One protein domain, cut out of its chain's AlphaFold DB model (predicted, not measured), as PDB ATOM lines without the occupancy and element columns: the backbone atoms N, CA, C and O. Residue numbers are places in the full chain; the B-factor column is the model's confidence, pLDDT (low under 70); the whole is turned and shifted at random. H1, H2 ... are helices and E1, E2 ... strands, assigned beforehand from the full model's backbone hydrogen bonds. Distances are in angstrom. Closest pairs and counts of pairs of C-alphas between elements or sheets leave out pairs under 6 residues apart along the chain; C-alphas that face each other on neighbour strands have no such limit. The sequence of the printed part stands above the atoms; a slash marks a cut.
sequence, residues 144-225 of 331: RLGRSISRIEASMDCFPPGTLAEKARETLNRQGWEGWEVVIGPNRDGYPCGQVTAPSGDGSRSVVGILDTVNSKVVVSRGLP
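What this domain is: This is residues 144 to 225 of the 331 residues of an uncharacterized protein of Solirubrobacterales bacterium 67-14 (UniProt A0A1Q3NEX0). A small three-stranded sheet, E1 E3 E2, has H2 packed along one face, and H1 folds back beside H2 as the other half of a helical hairpin. Residues 196 to 216, a long loop with no named element, lie on the side away from H2, tied to the sheet where residues 211 to 212 pair antiparallel with 217 to 218 of E3. The printed part has 82 residues in the order H1 H2 E1 E2 E3, the sheet mixed and the class mixed, with 39 residues in named elements. It is compact, radius of gyration of the C-alphas 11.8 A, spanning 32 by 28 by 23 A.

Where its parts are: E3, residues 217 to 223, measures 18.2 A and ends at C-alpha 223 (-23.715, 45.576, 9.835). E1 is residues 181 to 184 and E2 residues 193 to 195. H2, residues 161 to 174, measures 19.9 A; H1, residues 144 to 154, measures 15.3 A from C-alpha 144 at (-25.961, 25.865, 0.205).

How they stand to each other: E3 is parallel to E1, with N 218 and O 181 2.8 A apart. It forms a hairpin with antiparallel E2, with N 221 and O 195 2.8 A apart. H2 and the sheet make two layers, a helix on one face of a sheet: its height over the sheet is 8.4 A, over E1 and E3, and its closest C-alphas to E1 are Arg 169 and Val 182, 5.9 A. H1 and H2 touch, closest C-alphas Ile 149 and Ala 168 at 6.6 A, opposite ways at a shallow tilt of 33 degrees, only just short of steep. H1 only grazes the sheet, with residues 149 to 153. In both helices every O i to N i+4 pair is within hydrogen-bond range.

The domain as a whole: The C-alphas farthest apart, of Gly 176 and Gly 190, are 34.1 A apart. The printed part has no cut; the link E2 to E3 is long. Residues 199 to 204 and 208 to 209 have pLDDT under 70.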
ATOM      1  N   ARG A 144     -27.361  26.298   0.158       90.00
ATOM      2  CA  ARG A 144     -25.961  25.865   0.205       90.00
ATOM      3  C   ARG A 144     -25.026  27.070   0.226       90.00
ATOM      4  O   ARG A 144     -24.050  27.061   0.993       90.00
ATOM      5  N   LEU A 145     -25.353  28.096  -0.560       90.88
ATOM      6  CA  LEU A 145     -24.662  29.378  -0.532       90.88
ATOM      7  C   LEU A 145     -24.801  30.017   0.854       90.88
ATOM      8  O   LEU A 145     -23.782  30.278   1.500       90.88
ATOM      9  N   GLY A 146     -26.032  30.154   1.353       88.62
ATOM     10  CA  GLY A 146     -26.335  30.725   2.665       88.62
ATOM     11  C   GLY A 146     -25.579  30.051   3.806       88.62
ATOM     12  O   GLY A 146     -24.827  30.704   4.522       88.62
ATOM     13  N   ARG A 147     -25.638  28.719   3.916       90.06
ATOM     14  CA  ARG A 147     -24.895  27.943   4.929       90.06
ATOM     15  C   ARG A 147     -23.383  28.130   4.844       90.06
ATOM     16  O   ARG A 147     -22.682  28.002   5.846       90.06
ATOM     17  N   SER A 148     -22.843  28.349   3.651       94.12
ATOM     18  CA  SER A 148     -21.399  28.518   3.460       94.12
ATOM     19  C   SER A 148     -20.945  29.915   3.860       94.12
ATOM     20  O   SER A 148     -19.960  30.047   4.584       94.12
ATOM     21  N   ILE A 149     -21.705  30.935   3.469       93.75
ATOM     22  CA  ILE A 149     -21.476  32.323   3.871       93.75
ATOM     23  C   ILE A 149     -21.682  32.489   5.380       93.75
ATOM     24  O   ILE A 149     -20.791  33.005   6.049       93.75
ATOM     25  N   SER A 150     -22.766  31.952   5.947       89.88
ATOM     26  CA  SER A 150     -23.032  31.994   7.390       89.88
ATOM     27  C   SER A 150     -21.889  31.396   8.211       89.88
ATOM     28  O   SER A 150     -21.530  31.959   9.245       89.88
ATOM     29  N   ARG A 151     -21.275  30.294   7.748       91.75
ATOM     30  CA  ARG A 151     -20.088  29.691   8.385       91.75
ATOM     31  C   ARG A 151     -18.853  30.579   8.289       91.75
ATOM     32  O   ARG A 151     -18.122  30.687   9.269       91.75
ATOM     33  N   ILE A 152     -18.625  31.217   7.139       93.88
ATOM     34  CA  ILE A 152     -17.542  32.196   6.982       93.88
ATOM     35  C   ILE A 152     -17.743  33.323   7.985       93.88
ATOM     36  O   ILE A 152     -16.865  33.566   8.803       93.88
ATOM     37  N   GLU A 153     -18.909  33.957   7.986       91.06
ATOM     38  CA  GLU A 153     -19.205  35.071   8.880       91.06
ATOM     39  C   GLU A 153     -19.236  34.662  10.360       91.06
ATOM     40  O   GLU A 153     -19.009  35.496  11.221       91.06
ATOM     41  N   ALA A 154     -19.499  33.396  10.697       89.25
ATOM     42  CA  ALA A 154     -19.430  32.910  12.078       89.25
ATOM     43  C   ALA A 154     -17.988  32.708  12.575       89.25
ATOM     44  O   ALA A 154     -17.770  32.625  13.781       89.25
ATOM     45  N   SER A 155     -17.006  32.633  11.670       91.88
ATOM     46  CA  SER A 155     -15.597  32.417  12.030       91.88
ATOM     47  C   SER A 155     -14.903  33.657  12.601       91.88
ATOM     48  O   SER A 155     -13.815  33.546  13.163       91.88
ATOM     49  N   MET A 156     -15.514  34.834  12.467       91.00
ATOM     50  CA  MET A 156     -14.985  36.089  12.983       91.00
ATOM     51  C   MET A 156     -16.132  36.994  13.401       91.00
ATOM     52  O   MET A 156     -17.165  37.052  12.748       91.00
ATOM     53  N   ASP A 157     -15.923  37.744  14.471       86.38
ATOM     54  CA  ASP A 157     -16.934  38.658  14.988       86.38
ATOM     55  C   ASP A 157     -17.241  39.822  14.027       86.38
ATOM     56  O   ASP A 157     -18.376  40.279  13.927       86.38
ATOM     57  N   CYS A 158     -16.234  40.289  13.287       90.12
ATOM     58  CA  CYS A 158     -16.380  41.380  12.334       90.12
ATOM     59  C   CYS A 158     -15.387  41.225  11.181       90.12
ATOM     60  O   CYS A 158     -14.187  41.445  11.351       90.12
ATOM     61  N   PHE A 159     -15.882  40.896   9.990       94.38
ATOM     62  CA  PHE A 159     -15.079  41.038   8.779       94.38
ATOM     63  C   PHE A 159     -15.159  42.472   8.261       94.38
ATOM     64  O   PHE A 159     -16.262  43.001   8.144       94.38
ATOM     65  N   PRO A 160     -14.046  43.093   7.838       92.88
ATOM     66  CA  PRO A 160     -14.122  44.262   6.973       92.88
ATOM     67  C   PRO A 160     -14.922  43.922   5.698       92.88
ATOM     68  O   PRO A 160     -14.712  42.842   5.136       92.88
ATOM     69  N   PRO A 161     -15.792  44.816   5.184       91.88
ATOM     70  CA  PRO A 161     -16.638  44.515   4.025       91.88
ATOM     71  C   PRO A 161     -15.870  44.034   2.791       91.88
ATOM     72  O   PRO A 161     -16.317  43.112   2.120       91.88
ATOM     73  N   GLY A 162     -14.682  44.594   2.527       93.56
ATOM     74  CA  GLY A 162     -13.822  44.143   1.427       93.56
ATOM     75  C   GLY A 162     -13.341  42.699   1.596       93.56
ATOM     76  O   GLY A 162     -13.438  41.902   0.668       93.56
ATOM     77  N   THR A 163     -12.909  42.330   2.801       96.00
ATOM     78  CA  THR A 163     -12.463  40.964   3.105       96.00
ATOM     79  C   THR A 163     -13.610  39.959   3.016       96.00
ATOM     80  O   THR A 163     -13.421  38.854   2.510       96.00
ATOM     81  N   LEU A 164     -14.812  40.322   3.482       96.06
ATOM     82  CA  LEU A 164     -15.976  39.450   3.321       96.06
ATOM     83  C   LEU A 164     -16.377  39.318   1.847       96.06
ATOM     84  O   LEU A 164     -16.709  38.217   1.418       96.06
ATOM     85  N   ALA A 165     -16.291  40.400   1.066       96.06
ATOM     86  CA  ALA A 165     -16.582  40.376  -0.365       96.06
ATOM     87  C   ALA A 165     -15.676  39.398  -1.125       96.06
ATOM     88  O   ALA A 165     -16.156  38.614  -1.942       96.06
ATOM     89  N   GLU A 166     -14.378  39.386  -0.818       97.31
ATOM     90  CA  GLU A 166     -13.430  38.431  -1.399       97.31
ATOM     91  C   GLU A 166     -13.811  36.982  -1.071       97.31
ATOM     92  O   GLU A 166     -13.924  36.152  -1.974       97.31
ATOM     93  N   LYS A 167     -14.115  36.690   0.200       97.12
ATOM     94  CA  LYS A 167     -14.532  35.348   0.643       97.12
ATOM     95  C   LYS A 167     -15.877  34.912   0.055       97.12
ATOM     96  O   LYS A 167     -16.063  33.733  -0.267       97.12
ATOM     97  N   ALA A 168     -16.822  35.839  -0.086       95.56
ATOM     98  CA  ALA A 168     -18.103  35.588  -0.735       95.56
ATOM     99  C   ALA A 168     -17.892  35.254  -2.217       95.56
ATOM    100  O   ALA A 168     -18.423  34.254  -2.695       95.56
ATOM    101  N   ARG A 169     -17.027  36.001  -2.915       96.50
ATOM    102  CA  ARG A 169     -16.697  35.761  -4.326       96.50
ATOM    103  C   ARG A 169     -16.037  34.401  -4.542       96.50
ATOM    104  O   ARG A 169     -16.434  33.663  -5.437       96.50
ATOM    105  N   GLU A 170     -15.091  34.019  -3.688       96.31
ATOM    106  CA  GLU A 170     -14.524  32.664  -3.706       96.31
ATOM    107  C   GLU A 170     -15.596  31.585  -3.503       96.31
ATOM    108  O   GLU A 170     -15.536  30.514  -4.105       96.31
ATOM    109  N   THR A 171     -16.584  31.851  -2.647       96.56
ATOM    110  CA  THR A 171     -17.672  30.909  -2.364       96.56
ATOM    111  C   THR A 171     -18.616  30.758  -3.548       96.56
ATOM    112  O   THR A 171     -18.954  29.623  -3.877       96.56
ATOM    113  N   LEU A 172     -18.978  31.857  -4.216       94.00
ATOM    114  CA  LEU A 172     -19.764  31.837  -5.451       94.00
ATOM    115  C   LEU A 172     -19.061  31.019  -6.540       94.00
ATOM    116  O   LEU A 172     -19.643  30.069  -7.062       94.00
ATOM    117  N   ASN A 173     -17.780  31.305  -6.789       93.50
ATOM    118  CA  ASN A 173     -16.982  30.593  -7.791       93.50
ATOM    119  C   ASN A 173     -16.903  29.085  -7.503       93.50
ATOM    120  O   ASN A 173     -17.048  28.270  -8.407       93.50
ATOM    121  N   ARG A 174     -16.710  28.689  -6.236       95.38
ATOM    122  CA  ARG A 174     -16.658  27.266  -5.848       95.38
ATOM    123  C   ARG A 174     -17.999  26.539  -5.965       95.38
ATOM    124  O   ARG A 174     -18.003  25.313  -5.994       95.38
ATOM    125  N   GLN A 175     -19.121  27.255  -5.941       93.94
ATOM    126  CA  GLN A 175     -20.461  26.661  -5.884       93.94
ATOM    127  C   GLN A 175     -21.242  26.768  -7.196       93.94
ATOM    128  O   GLN A 175     -22.445  26.509  -7.195       93.94
ATOM    129  N   GLY A 176     -20.583  27.133  -8.300       90.12
ATOM    130  CA  GLY A 176     -21.239  27.256  -9.601       90.12
ATOM    131  C   GLY A 176     -22.262  28.390  -9.609       90.12
ATOM    132  O   GLY A 176     -23.444  28.185  -9.892       90.12
ATOM    133  N   TRP A 177     -21.840  29.575  -9.171       89.81
ATOM    134  CA  TRP A 177     -22.584  30.825  -9.340       89.81
ATOM    135  C   TRP A 177     -21.900  31.683 -10.411       89.81
ATOM    136  O   TRP A 177     -21.600  32.855 -10.189       89.81
ATOM    137  N   GLU A 178     -21.584  31.085 -11.563       84.81
ATOM    138  CA  GLU A 178     -20.987  31.805 -12.686       84.81
ATOM    139  C   GLU A 178     -21.871  32.989 -13.109       84.81
ATOM    140  O   GLU A 178     -23.098  32.911 -13.096       84.81
ATOM    141  N   GLY A 179     -21.239  34.108 -13.468       85.00
ATOM    142  CA  GLY A 179     -21.938  35.337 -13.855       85.00
ATOM    143  C   GLY A 179     -22.441  36.191 -12.686       85.00
ATOM    144  O   GLY A 179     -22.843  37.326 -12.925       85.00
ATOM    145  N   TRP A 180     -22.364  35.706 -11.441       91.25
ATOM    146  CA  TRP A 180     -22.728  36.501 -10.271       91.25
ATOM    147  C   TRP A 180     -21.583  37.394  -9.795       91.25
ATOM    148  O   TRP A 180     -20.438  36.959  -9.656       91.25
ATOM    149  N   GLU A 181     -21.906  38.647  -9.485       93.31
ATOM    150  CA  GLU A 181     -20.956  39.626  -8.961       93.31
ATOM    151  C   GLU A 181     -21.157  39.844  -7.456       93.31
ATOM    152  O   GLU A 181     -22.278  39.901  -6.955       93.31
ATOM    153  N   VAL A 182     -20.060  40.014  -6.717       94.62
ATOM    154  CA  VAL A 182     -20.118  40.490  -5.330       94.62
ATOM    155  C   VAL A 182     -19.854  41.983  -5.306       94.62
ATOM    156  O   VAL A 182     -18.766  42.427  -5.675       94.62
ATOM    157  N   VAL A 183     -20.824  42.748  -4.814       93.94
ATOM    158  CA  VAL A 183     -20.727  44.206  -4.687       93.94
ATOM    159  C   VAL A 183     -20.785  44.611  -3.224       93.94
ATOM    160  O   VAL A 183     -21.475  43.993  -2.419       93.94
ATOM    161  N   ILE A 184     -20.064  45.665  -2.854       91.50
ATOM    162  CA  ILE A 184     -20.152  46.231  -1.505       91.50
ATOM    163  C   ILE A 184     -21.229  47.310  -1.525       91.50
ATOM    164  O   ILE A 184     -21.170  48.235  -2.335       91.50
ATOM    165  N   GLY A 185     -22.206  47.184  -0.628       83.38
ATOM    166  CA  GLY A 185     -23.273  48.161  -0.465       83.38
ATOM    167  C   GLY A 185     -22.759  49.541  -0.028       83.38
ATOM    168  O   GLY A 185     -21.583  49.708   0.322       83.38
ATOM    169  N   PRO A 186     -23.637  50.558  -0.021       80.69
ATOM    170  CA  PRO A 186     -23.258  51.918   0.339       80.69
ATOM    171  C   PRO A 186     -22.631  51.979   1.733       80.69
ATOM    172  O   PRO A 186     -22.986  51.219   2.639       80.69
ATOM    173  N   ASN A 187     -21.694  52.912   1.914       74.94
ATOM    174  CA  ASN A 187     -21.091  53.116   3.222       74.94
ATOM    175  C   ASN A 187     -22.151  53.598   4.225       74.94
ATOM    176  O   ASN A 187     -22.948  54.484   3.915       74.94
ATOM    177  N   ARG A 188     -22.145  53.015   5.424       72.56
ATOM    178  CA  ARG A 188     -23.002  53.415   6.540       72.56
ATOM    179  C   ARG A 188     -22.128  53.627   7.762       72.56
ATOM    180  O   ARG A 188     -21.541  52.677   8.282       72.56
ATOM    181  N   ASP A 189     -22.050  54.875   8.208       73.00
ATOM    182  CA  ASP A 189     -21.358  55.218   9.446       73.00
ATOM    183  C   ASP A 189     -21.981  54.450  10.616       73.00
ATOM    184  O   ASP A 189     -23.201  54.298  10.693       73.00
ATOM    185  N   GLY A 190     -21.141  53.933  11.510       70.69
ATOM    186  CA  GLY A 190     -21.596  53.126  12.643       70.69
ATOM    187  C   GLY A 190     -21.702  51.622  12.390       70.69
ATOM    188  O   GLY A 190     -21.940  50.885  13.344       70.69
ATOM    189  N   TYR A 191     -21.477  51.158  11.157       81.31
ATOM    190  CA  TYR A 191     -21.593  49.748  10.768       81.31
ATOM    191  C   TYR A 191     -20.285  49.265  10.118       81.31
ATOM    192  O   TYR A 191     -20.120  49.321   8.893       81.31
ATOM    193  N   PRO A 192     -19.288  48.871  10.932       83.81
ATOM    194  CA  PRO A 192     -17.945  48.585  10.435       83.81
ATOM    195  C   PRO A 192     -17.818  47.214   9.758       83.81
ATOM    196  O   PRO A 192     -16.850  47.005   9.026       83.81
ATOM    197  N   CYS A 193     -18.760  46.295   9.987       88.69
ATOM    198  CA  CYS A 193     -18.636  44.896   9.586       88.69
ATOM    199  C   CYS A 193     -19.366  44.624   8.273       88.69
ATOM    200  O   CYS A 193     -20.430  45.179   8.024       88.69
ATOM    201  N   GLY A 194     -18.801  43.772   7.424       90.06
ATOM    202  CA  GLY A 194     -19.491  43.218   6.267       90.06
ATOM    203  C   GLY A 194     -20.512  42.172   6.699       90.06
ATOM    204  O   GLY A 194     -20.242  41.395   7.614       90.06
ATOM    205  N   GLN A 195     -21.648  42.139   6.009       88.31
ATOM    206  CA  GLN A 195     -22.715  41.175   6.238       88.31
ATOM    207  C   GLN A 195     -23.396  40.814   4.913       88.31
ATOM    208  O   GLN A 195     -23.810  41.688   4.154       88.31
ATOM    209  N   VAL A 196     -23.507  39.521   4.637       88.25
ATOM    210  CA  VAL A 196     -24.168  38.943   3.456       88.25
ATOM    211  C   VAL A 196     -25.355  38.066   3.857       88.25
ATOM    212  O   VAL A 196     -26.164  37.709   3.009       88.25
ATOM    213  N   THR A 197     -25.492  37.738   5.144       83.56
ATOM    214  CA  THR A 197     -26.685  37.064   5.674       83.56
ATOM    215  C   THR A 197     -27.454  37.974   6.620       83.56
ATOM    216  O   THR A 197     -26.839  38.641   7.454       83.56
ATOM    217  N   ALA A 198     -28.779  37.992   6.547       71.56
ATOM    218  CA  ALA A 198     -29.640  38.698   7.493       71.56
ATOM    219  C   ALA A 198     -30.164  37.730   8.567       71.56
ATOM    220  O   ALA A 198     -30.351  36.553   8.259       71.56
ATOM    221  N   PRO A 199     -30.363  38.182   9.819       65.50
ATOM    222  CA  PRO A 199     -31.105  37.409  10.803       65.50
ATOM    223  C   PRO A 199     -32.582  37.317  10.399       65.50
ATOM    224  O   PRO A 199     -33.197  38.323  10.044       65.50
ATOM    225  N   SER A 200     -33.138  36.116  10.480       59.41
ATOM    226  CA  SER A 200     -34.559  35.828  10.301       59.41
ATOM    227  C   SER A 200     -35.280  35.914  11.655       59.41
ATOM    228  O   SER A 200     -34.641  35.947  12.711       59.41
ATOM    229  N   GLY A 201     -36.617  35.963  11.656       49.97
ATOM    230  CA  GLY A 201     -37.416  36.107  12.887       49.97
ATOM    231  C   GLY A 201     -37.232  34.969  13.901       49.97
ATOM    232  O   GLY A 201     -37.402  35.169  15.099       49.97
ATOM    233  N   ASP A 202     -36.807  33.798  13.435       53.31
ATOM    234  CA  ASP A 202     -36.446  32.647  14.259       53.31
ATOM    235  C   ASP A 202     -34.966  32.668  14.690       53.31
ATOM    236  O   ASP A 202     -34.467  31.673  15.200       53.31
ATOM    237  N   GLY A 203     -34.220  33.750  14.457       59.34
ATOM    238  CA  GLY A 203     -32.792  33.870  14.762       59.34
ATOM    239  C   GLY A 203     -31.862  33.038  13.868       59.34
ATOM    240  O   GLY A 203     -30.646  33.039  14.095       59.34
ATOM    241  N   SER A 204     -32.391  32.330  12.863       67.38
ATOM    242  CA  SER A 204     -31.578  31.761  11.786       67.38
ATOM    243  C   SER A 204     -31.025  32.880  10.894       67.38
ATOM    244  O   SER A 204     -31.300  34.061  11.109       67.38
ATOM    245  N   ARG A 205     -30.143  32.541   9.947       76.69
ATOM    246  CA  ARG A 205     -29.547  33.533   9.048       76.69
ATOM    247  C   ARG A 205     -29.592  33.072   7.610       76.69
ATOM    248  O   ARG A 205     -29.098  31.983   7.304       76.69
ATOM    249  N   SER A 206     -30.089  33.941   6.740       75.31
ATOM    250  CA  SER A 206     -30.290  33.650   5.327       75.31
ATOM    251  C   SER A 206     -29.632  34.690   4.424       75.31
ATOM    252  O   SER A 206     -29.416  35.830   4.823       75.31
ATOM    253  N   VAL A 207     -29.291  34.280   3.202       79.12
ATOM    254  CA  VAL A 207     -28.880  35.185   2.109       79.12
ATOM    255  C   VAL A 207     -30.085  35.722   1.325       79.12
ATOM    256  O   VAL A 207     -29.921  36.596   0.475       79.12
ATOM    257  N   VAL A 208     -31.285  35.208   1.614       68.81
ATOM    258  CA  VAL A 208     -32.567  35.698   1.086       68.81
ATOM    259  C   VAL A 208     -32.701  37.199   1.378       68.81
ATOM    260  O   VAL A 208     -32.294  37.677   2.436       68.81
ATOM    261  N   GLY A 209     -33.170  37.964   0.389       65.25
ATOM    262  CA  GLY A 209     -33.256  39.432   0.447       65.25
ATOM    263  C   GLY A 209     -31.936  40.199   0.247       65.25
ATOM    264  O   GLY A 209     -31.961  41.419   0.092       65.25
ATOM    265  N   ILE A 210     -30.784  39.516   0.221       73.25
ATOM    266  CA  ILE A 210     -29.462  40.106  -0.086       73.25
ATOM    267  C   ILE A 210     -28.980  39.726  -1.499       73.25
ATOM    268  O   ILE A 210     -28.093  40.379  -2.067       73.25
ATOM    269  N   LEU A 211     -29.579  38.686  -2.081       80.81
ATOM    270  CA  LEU A 211     -29.414  38.331  -3.485       80.81
ATOM    271  C   LEU A 211     -30.257  39.269  -4.357       80.81
ATOM    272  O   LEU A 211     -31.478  39.291  -4.262       80.81
ATOM    273  N   ASP A 212     -29.595  40.017  -5.231       78.31
ATOM    274  CA  ASP A 212     -30.217  40.752  -6.330       78.31
ATOM    275  C   ASP A 212     -30.238  39.816  -7.541       78.31
ATOM    276  O   ASP A 212     -29.276  39.732  -8.310       78.31
ATOM    277  N   THR A 213     -31.309  39.032  -7.647       75.94
ATOM    278  CA  THR A 213     -31.503  38.024  -8.699       75.94
ATOM    279  C   THR A 213     -31.657  38.644 -10.079       75.94
ATOM    280  O   THR A 213     -31.189  38.056 -11.051       75.94
ATOM    281  N   VAL A 214     -32.208  39.858 -10.156       75.06
ATOM    282  CA  VAL A 214     -32.383  40.608 -11.406       75.06
ATOM    283  C   VAL A 214     -31.030  40.966 -12.018       75.06
ATOM    284  O   VAL A 214     -30.810  40.766 -13.211       75.06
ATOM    285  N   ASN A 215     -30.092  41.465 -11.207       79.81
ATOM    286  CA  ASN A 215     -28.764  41.864 -11.681       79.81
ATOM    287  C   ASN A 215     -27.676  40.811 -11.429       79.81
ATOM    288  O   ASN A 215     -26.507  41.085 -11.703       79.81
ATOM    289  N   SER A 216     -28.037  39.638 -10.897       86.62
ATOM    290  CA  SER A 216     -27.103  38.584 -10.475       86.62
ATOM    291  C   SER A 216     -26.009  39.110  -9.538       86.62
ATOM    292  O   SER A 216     -24.813  38.916  -9.764       86.62
ATOM    293  N   LYS A 217     -26.407  39.817  -8.475       88.88
ATOM    294  CA  LYS A 217     -25.480  40.394  -7.491       88.88
ATOM    295  C   LYS A 217     -25.703  39.843  -6.092       88.88
ATOM    296  O   LYS A 217     -26.825  39.655  -5.641       88.88
ATOM    297  N   VAL A 218     -24.604  39.661  -5.368       90.12
ATOM    298  CA  VAL A 218     -24.600  39.459  -3.917       90.12
ATOM    299  C   VAL A 218     -24.106  40.738  -3.265       90.12
ATOM    300  O   VAL A 218     -22.962  41.152  -3.479       90.12
ATOM    301  N   VAL A 219     -24.959  41.370  -2.463       88.12
ATOM    302  CA  VAL A 219     -24.617  42.630  -1.803       88.12
ATOM    303  C   VAL A 219     -23.974  42.357  -0.444       88.12
ATOM    304  O   VAL A 219     -24.603  41.858   0.480       88.12
ATOM    305  N   VAL A 220     -22.717  42.755  -0.270       91.50
ATOM    306  CA  VAL A 220     -22.105  42.853   1.059       91.50
ATOM    307  C   VAL A 220     -22.609  44.128   1.714       91.50
ATOM    308  O   VAL A 220     -22.107  45.227   1.465       91.50
ATOM    309  N   SER A 221     -23.633  43.976   2.544       86.88
ATOM    310  CA  SER A 221     -24.147  45.043   3.391       86.88
ATOM    311  C   SER A 221     -23.173  45.361   4.529       86.88
ATOM    312  O   SER A 221     -22.185  44.658   4.762       86.88
ATOM    313  N   ARG A 222     -23.438  46.470   5.220       86.00
ATOM    314  CA  ARG A 222     -22.689  46.885   6.402       86.00
ATOM    315  C   ARG A 222     -23.558  46.706   7.637       86.00
ATOM    316  O   ARG A 222     -24.649  47.269   7.689       86.00
ATOM    317  N   GLY A 223     -23.044  45.956   8.602       82.38
ATOM    318  CA  GLY A 223     -23.715  45.576   9.835       82.38
ATOM    319  C   GLY A 223     -22.864  45.807  11.082       82.38
ATOM    320  O   GLY A 223     -21.778  46.402  11.049       82.38
ATOM    321  N   LEU A 224     -23.409  45.351  12.203       81.06
ATOM    322  CA  LEU A 224     -22.756  45.373  13.506       81.06
ATOM    323  C   LEU A 224     -21.812  44.171  13.658       81.06
ATOM    324  O   LEU A 224     -21.958  43.184  12.936       81.06
ATOM    325  N   PRO A 225     -20.858  44.220  14.604       85.44
ATOM    326  CA  PRO A 225     -20.165  43.018  15.054       85.44
ATOM    327  C   PRO A 225     -21.167  41.948  15.503       85.44
ATOM    328  O   PRO A 225     -22.185  42.267  16.121       85.44
TER     329      PRO A 225